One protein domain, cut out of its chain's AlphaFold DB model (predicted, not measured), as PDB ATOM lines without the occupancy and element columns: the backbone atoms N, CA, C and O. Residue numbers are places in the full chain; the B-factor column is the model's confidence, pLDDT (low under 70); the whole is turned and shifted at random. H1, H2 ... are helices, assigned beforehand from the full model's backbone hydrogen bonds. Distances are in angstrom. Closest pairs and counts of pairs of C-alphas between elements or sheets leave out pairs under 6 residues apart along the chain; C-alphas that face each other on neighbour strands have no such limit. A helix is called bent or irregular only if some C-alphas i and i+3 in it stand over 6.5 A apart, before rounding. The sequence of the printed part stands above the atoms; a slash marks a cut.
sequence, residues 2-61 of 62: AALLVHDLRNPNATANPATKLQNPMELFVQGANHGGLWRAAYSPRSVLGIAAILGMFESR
ATOM      1  N   ALA A   2     126.368 121.866 165.255       80.56
ATOM      2  CA  ALA A   2     126.604 121.134 166.516       80.56
ATOM      3  C   ALA A   2     127.304 121.969 167.614       80.56
ATOM      4  O   ALA A   2     126.887 121.941 168.763       80.56
ATOM      5  N   ALA A   3     128.306 122.777 167.254       83.25
ATOM      6  CA  ALA A   3     128.954 123.688 168.202       83.25
ATOM      7  C   ALA A   3     128.009 124.781 168.736       83.25
ATOM      8  O   ALA A   3     128.064 125.105 169.916       83.25
ATOM      9  N   LEU A   4     127.120 125.307 167.885       86.62
ATOM     10  CA  LEU A   4     126.131 126.318 168.270       86.62
ATOM     11  C   LEU A   4     125.090 125.713 169.226       86.62
ATOM     12  O   LEU A   4     124.784 126.306 170.245       86.62
ATOM     13  N   LEU A   5     124.676 124.465 168.984       88.75
ATOM     14  CA  LEU A   5     123.832 123.708 169.911       88.75
ATOM     15  C   LEU A   5     124.510 123.493 171.276       88.75
ATOM     16  O   LEU A   5     123.883 123.679 172.314       88.75
ATOM     17  N   VAL A   6     125.788 123.102 171.300       91.69
ATOM     18  CA  VAL A   6     126.527 122.940 172.566       91.69
ATOM     19  C   VAL A   6     126.663 124.278 173.296       91.69
ATOM     20  O   VAL A   6     126.531 124.311 174.518       91.69
ATOM     21  N   HIS A   7     126.904 125.367 172.563       91.19
ATOM     22  CA  HIS A   7     126.914 126.718 173.113       91.19
ATOM     23  C   HIS A   7     125.560 127.072 173.742       91.19
ATOM     24  O   HIS A   7     125.533 127.465 174.904       91.19
ATOM     25  N   ASP A   8     124.453 126.852 173.034       92.56
ATOM     26  CA  ASP A   8     123.106 127.181 173.514       92.56
ATOM     27  C   ASP A   8     122.726 126.403 174.780       92.56
ATOM     28  O   ASP A   8     122.095 126.948 175.680       92.56
ATOM     29  N   LEU A   9     123.161 125.143 174.893       94.31
ATOM     30  CA  LEU A   9     122.930 124.328 176.090       94.31
ATOM     31  C   LEU A   9     123.809 124.727 177.283       94.31
ATOM     32  O   LEU A   9     123.437 124.478 178.428       94.31
ATOM     33  N   ARG A  10     124.997 125.291 177.037       95.94
ATOM     34  CA  ARG A  10     125.981 125.616 178.088       95.94
ATOM     35  C   ARG A  10     125.993 127.088 178.484       95.94
ATOM     36  O   ARG A  10     126.579 127.421 179.510       95.94
ATOM     37  N   ASN A  11     125.375 127.956 177.693       95.06
ATOM     38  CA  ASN A  11     125.312 129.385 177.948       95.06
ATOM     39  C   ASN A  11     123.886 129.788 178.368       95.06
ATOM     40  O   ASN A  11     123.009 129.896 177.512       95.06
ATOM     41  N   PRO A  12     123.637 130.079 179.660       95.50
ATOM     42  CA  PRO A  12     122.311 130.484 180.127       95.50
ATOM     43  C   PRO A  12     121.844 131.820 179.536       95.50
ATOM     44  O   PRO A  12     120.648 132.085 179.540       95.50
ATOM     45  N   ASN A  13     122.759 132.633 179.002       94.56
ATOM     46  CA  ASN A  13     122.460 133.906 178.348       94.56
ATOM     47  C   ASN A  13     122.372 133.776 176.817       94.56
ATOM     48  O   ASN A  13     122.359 134.791 176.122       94.56
ATOM     49  N   ALA A  14     122.363 132.557 176.265       93.94
ATOM     50  CA  ALA A  14     122.189 132.364 174.830       93.94
ATOM     51  C   ALA A  14     120.828 132.909 174.376       93.94
ATOM     52  O   ALA A  14     119.828 132.796 175.091       93.94
ATOM     53  N   THR A  15     120.761 133.439 173.154       93.75
ATOM     54  CA  THR A  15     119.505 133.917 172.551       93.75
ATOM     55  C   THR A  15     118.489 132.800 172.324       93.75
ATOM     56  O   THR A  15     117.305 133.078 172.173       93.75
ATOM     57  N   ALA A  16     118.934 131.540 172.313       91.25
ATOM     58  CA  ALA A  16     118.067 130.367 172.264       91.25
ATOM     59  C   ALA A  16     117.318 130.104 173.586       91.25
ATOM     60  O   ALA A  16     116.314 129.391 173.579       91.25
ATOM     61  N   ASN A  17     117.775 130.663 174.715       94.88
ATOM     62  CA  ASN A  17     117.076 130.550 175.992       94.88
ATOM     63  C   ASN A  17     115.920 131.573 176.053       94.88
ATOM     64  O   ASN A  17     116.185 132.775 176.015       94.88
ATOM     65  N   PRO A  18     114.653 131.144 176.224       92.31
ATOM     66  CA  PRO A  18     113.503 132.051 176.289       92.31
ATOM     67  C   PRO A  18     113.549 133.065 177.441       92.31
ATOM     68  O   PRO A  18     112.875 134.090 177.378       92.31
ATOM     69  N   ALA A  19     114.312 132.782 178.502       95.25
ATOM     70  CA  ALA A  19     114.489 133.707 179.619       95.25
ATOM     71  C   ALA A  19     115.465 134.858 179.300       95.25
ATOM     72  O   ALA A  19     115.488 135.861 180.017       95.25
ATOM     73  N   THR A  20     116.263 134.738 178.235       95.06
ATOM     74  CA  THR A  20     117.205 135.775 177.807       95.06
ATOM     75  C   THR A  20     116.448 136.936 177.171       95.06
ATOM     76  O   THR A  20     115.764 136.786 176.158       95.06
ATOM     77  N   LYS A  21     116.597 138.137 177.740       96.00
ATOM     78  CA  LYS A  21     116.008 139.352 177.173       96.00
ATOM     79  C   LYS A  21     116.809 139.812 175.955       96.00
ATOM     80  O   LYS A  21     117.969 140.192 176.087       96.00
ATOM     81  N   LEU A  22     116.153 139.844 174.800       94.62
ATOM     82  CA  LEU A  22     116.718 140.376 173.560       94.62
ATOM     83  C   LEU A  22     116.596 141.902 173.516       94.62
ATOM     84  O   LEU A  22     115.590 142.453 173.980       94.62
ATOM     85  N   GLN A  23     117.573 142.593 172.922       94.75
ATOM     86  CA  GLN A  23     117.438 144.040 172.676       94.75
ATOM     87  C   GLN A  23     116.491 144.317 171.508       94.75
ATOM     88  O   GLN A  23     115.794 145.329 171.491       94.75
ATOM     89  N   ASN A  24     116.462 143.421 170.520       94.25
ATOM     90  CA  ASN A  24     115.555 143.488 169.381       94.25
ATOM     91  C   ASN A  24     115.312 142.081 168.790       94.25
ATOM     92  O   ASN A  24     116.156 141.198 168.951       94.25
ATOM     93  N   PRO A  25     114.200 141.858 168.062       91.06
ATOM     94  CA  PRO A  25     113.859 140.535 167.527       91.06
ATOM     95  C   PRO A  25     114.890 139.948 166.552       91.06
ATOM     96  O   PRO A  25     114.963 138.729 166.402       91.06
ATOM     97  N   MET A  26     115.697 140.787 165.889       92.12
ATOM     98  CA  MET A  26     116.674 140.323 164.900       92.12
ATOM     99  C   MET A  26     117.884 139.620 165.525       92.12
ATOM    100  O   MET A  26     118.598 138.913 164.816       92.12
ATOM    101  N   GLU A  27     118.099 139.743 166.838       92.25
ATOM    102  CA  GLU A  27     119.195 139.056 167.534       92.25
ATOM    103  C   GLU A  27     119.128 137.535 167.397       92.25
ATOM    104  O   GLU A  27     120.174 136.904 167.252       92.25
ATOM    105  N   LEU A  28     117.924 136.951 167.346       90.00
ATOM    106  CA  LEU A  28     117.739 135.510 167.123       90.00
ATOM    107  C   LEU A  28     118.370 135.056 165.806       90.00
ATOM    108  O   LEU A  28     119.014 134.011 165.744       90.00
ATOM    109  N   PHE A  29     118.204 135.858 164.756       87.38
ATOM    110  CA  PHE A  29     118.739 135.548 163.437       87.38
ATOM    111  C   PHE A  29     120.234 135.826 163.358       87.38
ATOM    112  O   PHE A  29     120.965 135.031 162.779       87.38
ATOM    113  N   VAL A  30     120.697 136.934 163.943       87.00
ATOM    114  CA  VAL A  30     122.114 137.320 163.895       87.00
ATOM    115  C   VAL A  30     122.979 136.357 164.707       87.00
ATOM    116  O   VAL A  30     123.991 135.890 164.194       87.00
ATOM    117  N   GLN A  31     122.579 136.022 165.937       87.44
ATOM    118  CA  GLN A  31     123.344 135.112 166.797       87.44
ATOM    119  C   GLN A  31     123.134 133.637 166.435       87.44
ATOM    120  O   GLN A  31     124.060 132.837 166.543       87.44
ATOM    121  N   GLY A  32     121.939 133.272 165.956       83.75
ATOM    122  CA  GLY A  32     121.641 131.927 165.458       83.75
ATOM    123  C   GLY A  32     122.200 131.642 164.061       83.75
ATOM    124  O   GLY A  32     122.190 130.492 163.609       83.75
ATOM    125  N   ALA A  33     122.698 132.660 163.352       81.81
ATOM    126  CA  ALA A  33     123.321 132.471 162.053       81.81
ATOM    127  C   ALA A  33     124.607 131.653 162.205       81.81
ATOM    128  O   ALA A  33     125.595 132.083 162.796       81.81
ATOM    129  N   ASN A  34     124.640 130.472 161.592       69.94
ATOM    130  CA  ASN A  34     125.870 129.706 161.464       69.94
ATOM    131  C   ASN A  34     126.838 130.478 160.552       69.94
ATOM    132  O   ASN A  34     126.771 130.347 159.329       69.94
ATOM    133  N   HIS A  35     127.772 131.233 161.141       60.06
ATOM    134  CA  HIS A  35     128.835 131.967 160.436       60.06
ATOM    135  C   HIS A  35     129.776 131.078 159.597       60.06
ATOM    136  O   HIS A  35     130.699 131.578 158.964       60.06
ATOM    137  N   GLY A  36     129.521 129.768 159.507       58.16
ATOM    138  CA  GLY A  36     130.257 128.793 158.696       58.16
ATOM    139  C   GLY A  36     130.143 128.953 157.174       58.16
ATOM    140  O   GLY A  36     130.315 127.968 156.466       58.16
ATOM    141  N   GLY A  37     129.838 130.152 156.667       59.06
ATOM    142  CA  GLY A  37     130.368 130.633 155.388       59.06
ATOM    143  C   GLY A  37     130.126 129.776 154.146       59.06
ATOM    144  O   GLY A  37     131.011 129.680 153.308       59.06
ATOM    145  N   LEU A  38     128.947 129.177 153.973       57.81
ATOM    146  CA  LEU A  38     128.635 128.424 152.743       57.81
ATOM    147  C   LEU A  38     127.969 129.253 151.657       57.81
ATOM    148  O   LEU A  38     127.848 128.807 150.521       57.81
ATOM    149  N   TRP A  39     127.564 130.472 151.992       57.25
ATOM    150  CA  TRP A  39     126.910 131.362 151.046       57.25
ATOM    151  C   TRP A  39     127.858 131.892 149.959       57.25
ATOM    152  O   TRP A  39     127.373 132.305 148.913       57.25
ATOM    153  N   ARG A  40     129.191 131.848 150.168       59.50
ATOM    154  CA  ARG A  40     130.227 132.348 149.231       59.50
ATOM    155  C   ARG A  40     131.572 131.590 149.290       59.50
ATOM    156  O   ARG A  40     132.617 132.169 149.006       59.50
ATOM    157  N   ALA A  41     131.586 130.315 149.672       63.56
ATOM    158  CA  ALA A  41     132.818 129.525 149.610       63.56
ATOM    159  C   ALA A  41     133.079 129.054 148.170       63.56
ATOM    160  O   ALA A  41     132.170 128.550 147.514       63.56
ATOM    161  N   ALA A  42     134.324 129.164 147.691       69.62
ATOM    162  CA  ALA A  42     134.721 128.632 146.380       69.62
ATOM    163  C   ALA A  42     134.560 127.101 146.282       69.62
ATOM    164  O   ALA A  42     134.513 126.545 145.188       69.62
ATOM    165  N   TYR A  43     134.447 126.422 147.428       64.25
ATOM    166  CA  TYR A  43     134.324 124.978 147.529       64.25
ATOM    167  C   TYR A  43     133.089 124.585 148.332       64.25
ATOM    168  O   TYR A  43     132.765 125.185 149.357       64.25
ATOM    169  N   SER A  44     132.414 123.525 147.882       74.50
ATOM    170  CA  SER A  44     131.290 122.958 148.625       74.50
ATOM    171  C   SER A  44     131.773 122.350 149.957       74.50
ATOM    172  O   SER A  44     132.848 121.752 149.989       74.50
ATOM    173  N   PRO A  45     130.980 122.399 151.042       65.00
ATOM    174  CA  PRO A  45     131.363 121.853 152.355       65.00
ATOM    175  C   PRO A  45     131.699 120.360 152.300       65.00
ATOM    176  O   PRO A  45     132.530 119.856 153.050       65.00
ATOM    177  N   ARG A  46     131.075 119.643 151.363       73.56
ATOM    178  CA  ARG A  46     131.299 118.214 151.131       73.56
ATOM    179  C   ARG A  46     132.713 117.896 150.642       73.56
ATOM    180  O   ARG A  46     133.146 116.764 150.801       73.56
ATOM    181  N   SER A  47     133.421 118.869 150.062       81.19
ATOM    182  CA  SER A  47     134.800 118.676 149.592       81.19
ATOM    183  C   SER A  47     135.784 118.418 150.736       81.19
ATOM    184  O   SER A  47     136.706 117.630 150.572       81.19
ATOM    185  N   VAL A  48     135.562 119.026 151.908       79.62
ATOM    186  CA  VAL A  48     136.477 118.912 153.055       79.62
ATOM    187  C   VAL A  48     136.008 117.891 154.090       79.62
ATOM    188  O   VAL A  48     136.822 117.358 154.837       79.62
ATOM    189  N   LEU A  49     134.709 117.569 154.117       81.62
ATOM    190  CA  LEU A  49     134.120 116.684 155.127       81.62
ATOM    191  C   LEU A  49     134.744 115.279 155.135       81.62
ATOM    192  O   LEU A  49     134.986 114.727 156.204       81.62
ATOM    193  N   GLY A  50     135.025 114.714 153.955       85.75
ATOM    194  CA  GLY A  50     135.660 113.397 153.840       85.75
ATOM    195  C   GLY A  50     137.083 113.386 154.403       85.75
ATOM    196  O   GLY A  50     137.438 112.495 155.165       85.75
ATOM    197  N   ILE A  51     137.871 114.419 154.095       84.31
ATOM    198  CA  ILE A  51     139.238 114.571 154.611       84.31
ATOM    199  C   ILE A  51     139.210 114.780 156.129       84.31
ATOM    200  O   ILE A  51     139.944 114.111 156.850       84.31
ATOM    201  N   ALA A  52     138.327 115.648 156.628       84.00
ATOM    202  CA  ALA A  52     138.178 115.908 158.058       84.00
ATOM    203  C   ALA A  52     137.781 114.648 158.849       84.00
ATOM    204  O   ALA A  52     138.320 114.411 159.927       84.00
ATOM    205  N   ALA A  53     136.887 113.813 158.305       86.31
ATOM    206  CA  ALA A  53     136.512 112.544 158.925       86.31
ATOM    207  C   ALA A  53     137.695 111.566 159.001       86.31
ATOM    208  O   ALA A  53     137.891 110.921 160.028       86.31
ATOM    209  N   ILE A  54     138.502 111.478 157.937       88.88
ATOM    210  CA  ILE A  54     139.705 110.638 157.919       88.88
ATOM    211  C   ILE A  54     140.717 111.132 158.957       88.88
ATOM    212  O   ILE A  54     141.176 110.338 159.771       88.88
ATOM    213  N   LEU A  55     141.021 112.432 158.977       87.56
ATOM    214  CA  LEU A  55     141.953 113.017 159.946       87.56
ATOM    215  C   LEU A  55     141.490 112.795 161.395       87.56
ATOM    216  O   LEU A  55     142.270 112.324 162.219       87.56
ATOM    217  N   GLY A  56     140.206 113.024 161.684       84.75
ATOM    218  CA  GLY A  56     139.637 112.806 163.017       84.75
ATOM    219  C   GLY A  56     139.670 111.344 163.487       84.75
ATOM    220  O   GLY A  56     139.780 111.093 164.686       84.75
ATOM    221  N   MET A  57     139.630 110.364 162.573       84.31
ATOM    222  CA  MET A  57     139.793 108.944 162.930       84.31
ATOM    223  C   MET A  57     141.218 108.606 163.390       84.31
ATOM    224  O   MET A  57     141.388 107.703 164.212       84.31
ATOM    225  N   PHE A  58     142.234 109.312 162.886       80.56
ATOM    226  CA  PHE A  58     143.633 109.083 163.260       80.56
ATOM    227  C   PHE A  58     144.091 109.944 164.450       80.56
ATOM    228  O   PHE A  58     144.986 109.518 165.174       80.56
ATOM    229  N   GLU A  59     143.451 111.089 164.712       69.88
ATOM    230  CA  GLU A  59     143.746 111.936 165.885       69.88
ATOM    231  C   GLU A  59     143.201 111.389 167.212       69.88
ATOM    232  O   GLU A  59     143.691 111.763 168.272       69.88
ATOM    233  N   SER A  60     142.252 110.446 167.202       60.03
ATOM    234  CA  SER A  60     141.696 109.851 168.433       60.03
ATOM    235  C   SER A  60     142.693 108.970 169.233       60.03
ATOM    236  O   SER A  60     142.268 108.217 170.114       60.03
ATOM    237  N   ARG A  61     143.999 109.010 168.932       56.06
ATOM    238  CA  ARG A  61     145.053 108.181 169.554       56.06
ATOM    239  C   ARG A  61     146.363 108.937 169.862       56.06
ATOM    240  O   ARG A  61     147.439 108.375 169.658       56.06
TER     241      ARG A  61
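AT A GLANCE: This is residues 2 to 61 of the 62 residues of an uncharacterized protein of Actinobacteria bacterium (UniProt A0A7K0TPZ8). Two short helices, H1 and H2, stand at the two ends of a long loop, residues 11 to 26, and together form a loose, open lobe. A second long link, residues 33 to 45, leads away to H3, the longest helix, which sticks out as a free arm away from both. The printed part has 60 residues with three named helices, H1, H2 and H3 along the chain, and no named strand. The class is all helix, though under half of the residues, 29 of 60, are in named elements. The outline is flat, spanning 43 by 32 by 9 A, and the whole is only just extended, close to loose, with a radius of gyration of the C-alphas of 16.0 A.

HOW THE PARTS SIT: H1, residues 2 to 10, and H2, residues 27 to 32, are close but not clearly touching; their closest C-alphas, those of Leu 4 and Gly 32, are 7.7 A apart. They run opposite ways at a steep tilt of 56 degrees. H3, residues 46 to 59, is apart from H1 and from H2. In H1 and H2 every O i to N i+4 pair is within hydrogen-bond range; in H3, 8 of 10 are.

IN THESE COORDINATES: H1 begins at C-alpha 2, (126.604, 121.134, 166.516), and is 12.4 A long from first to last C-alpha. H2 measures 7.8 A, from Glu 27 to Gly 32. H3 measures 20.3 A and ends at C-alpha 59, (143.746, 111.936, 165.885). It is only just irregular: C-alphas 47 and 50 are 6.8 A apart.

THE WHOLE: The two C-alphas farthest apart, those of Asn 24 and Arg 61, are 46.0 A apart. The printed part has no cut. Both links, H1 to H2 and H2 to H3, are long. Residues 38 to 44 and 46 to 61 stand free. Mean pLDDT of the printed part is 82.4; residues 34 to 43, 45 and 59 to 61 are under 70.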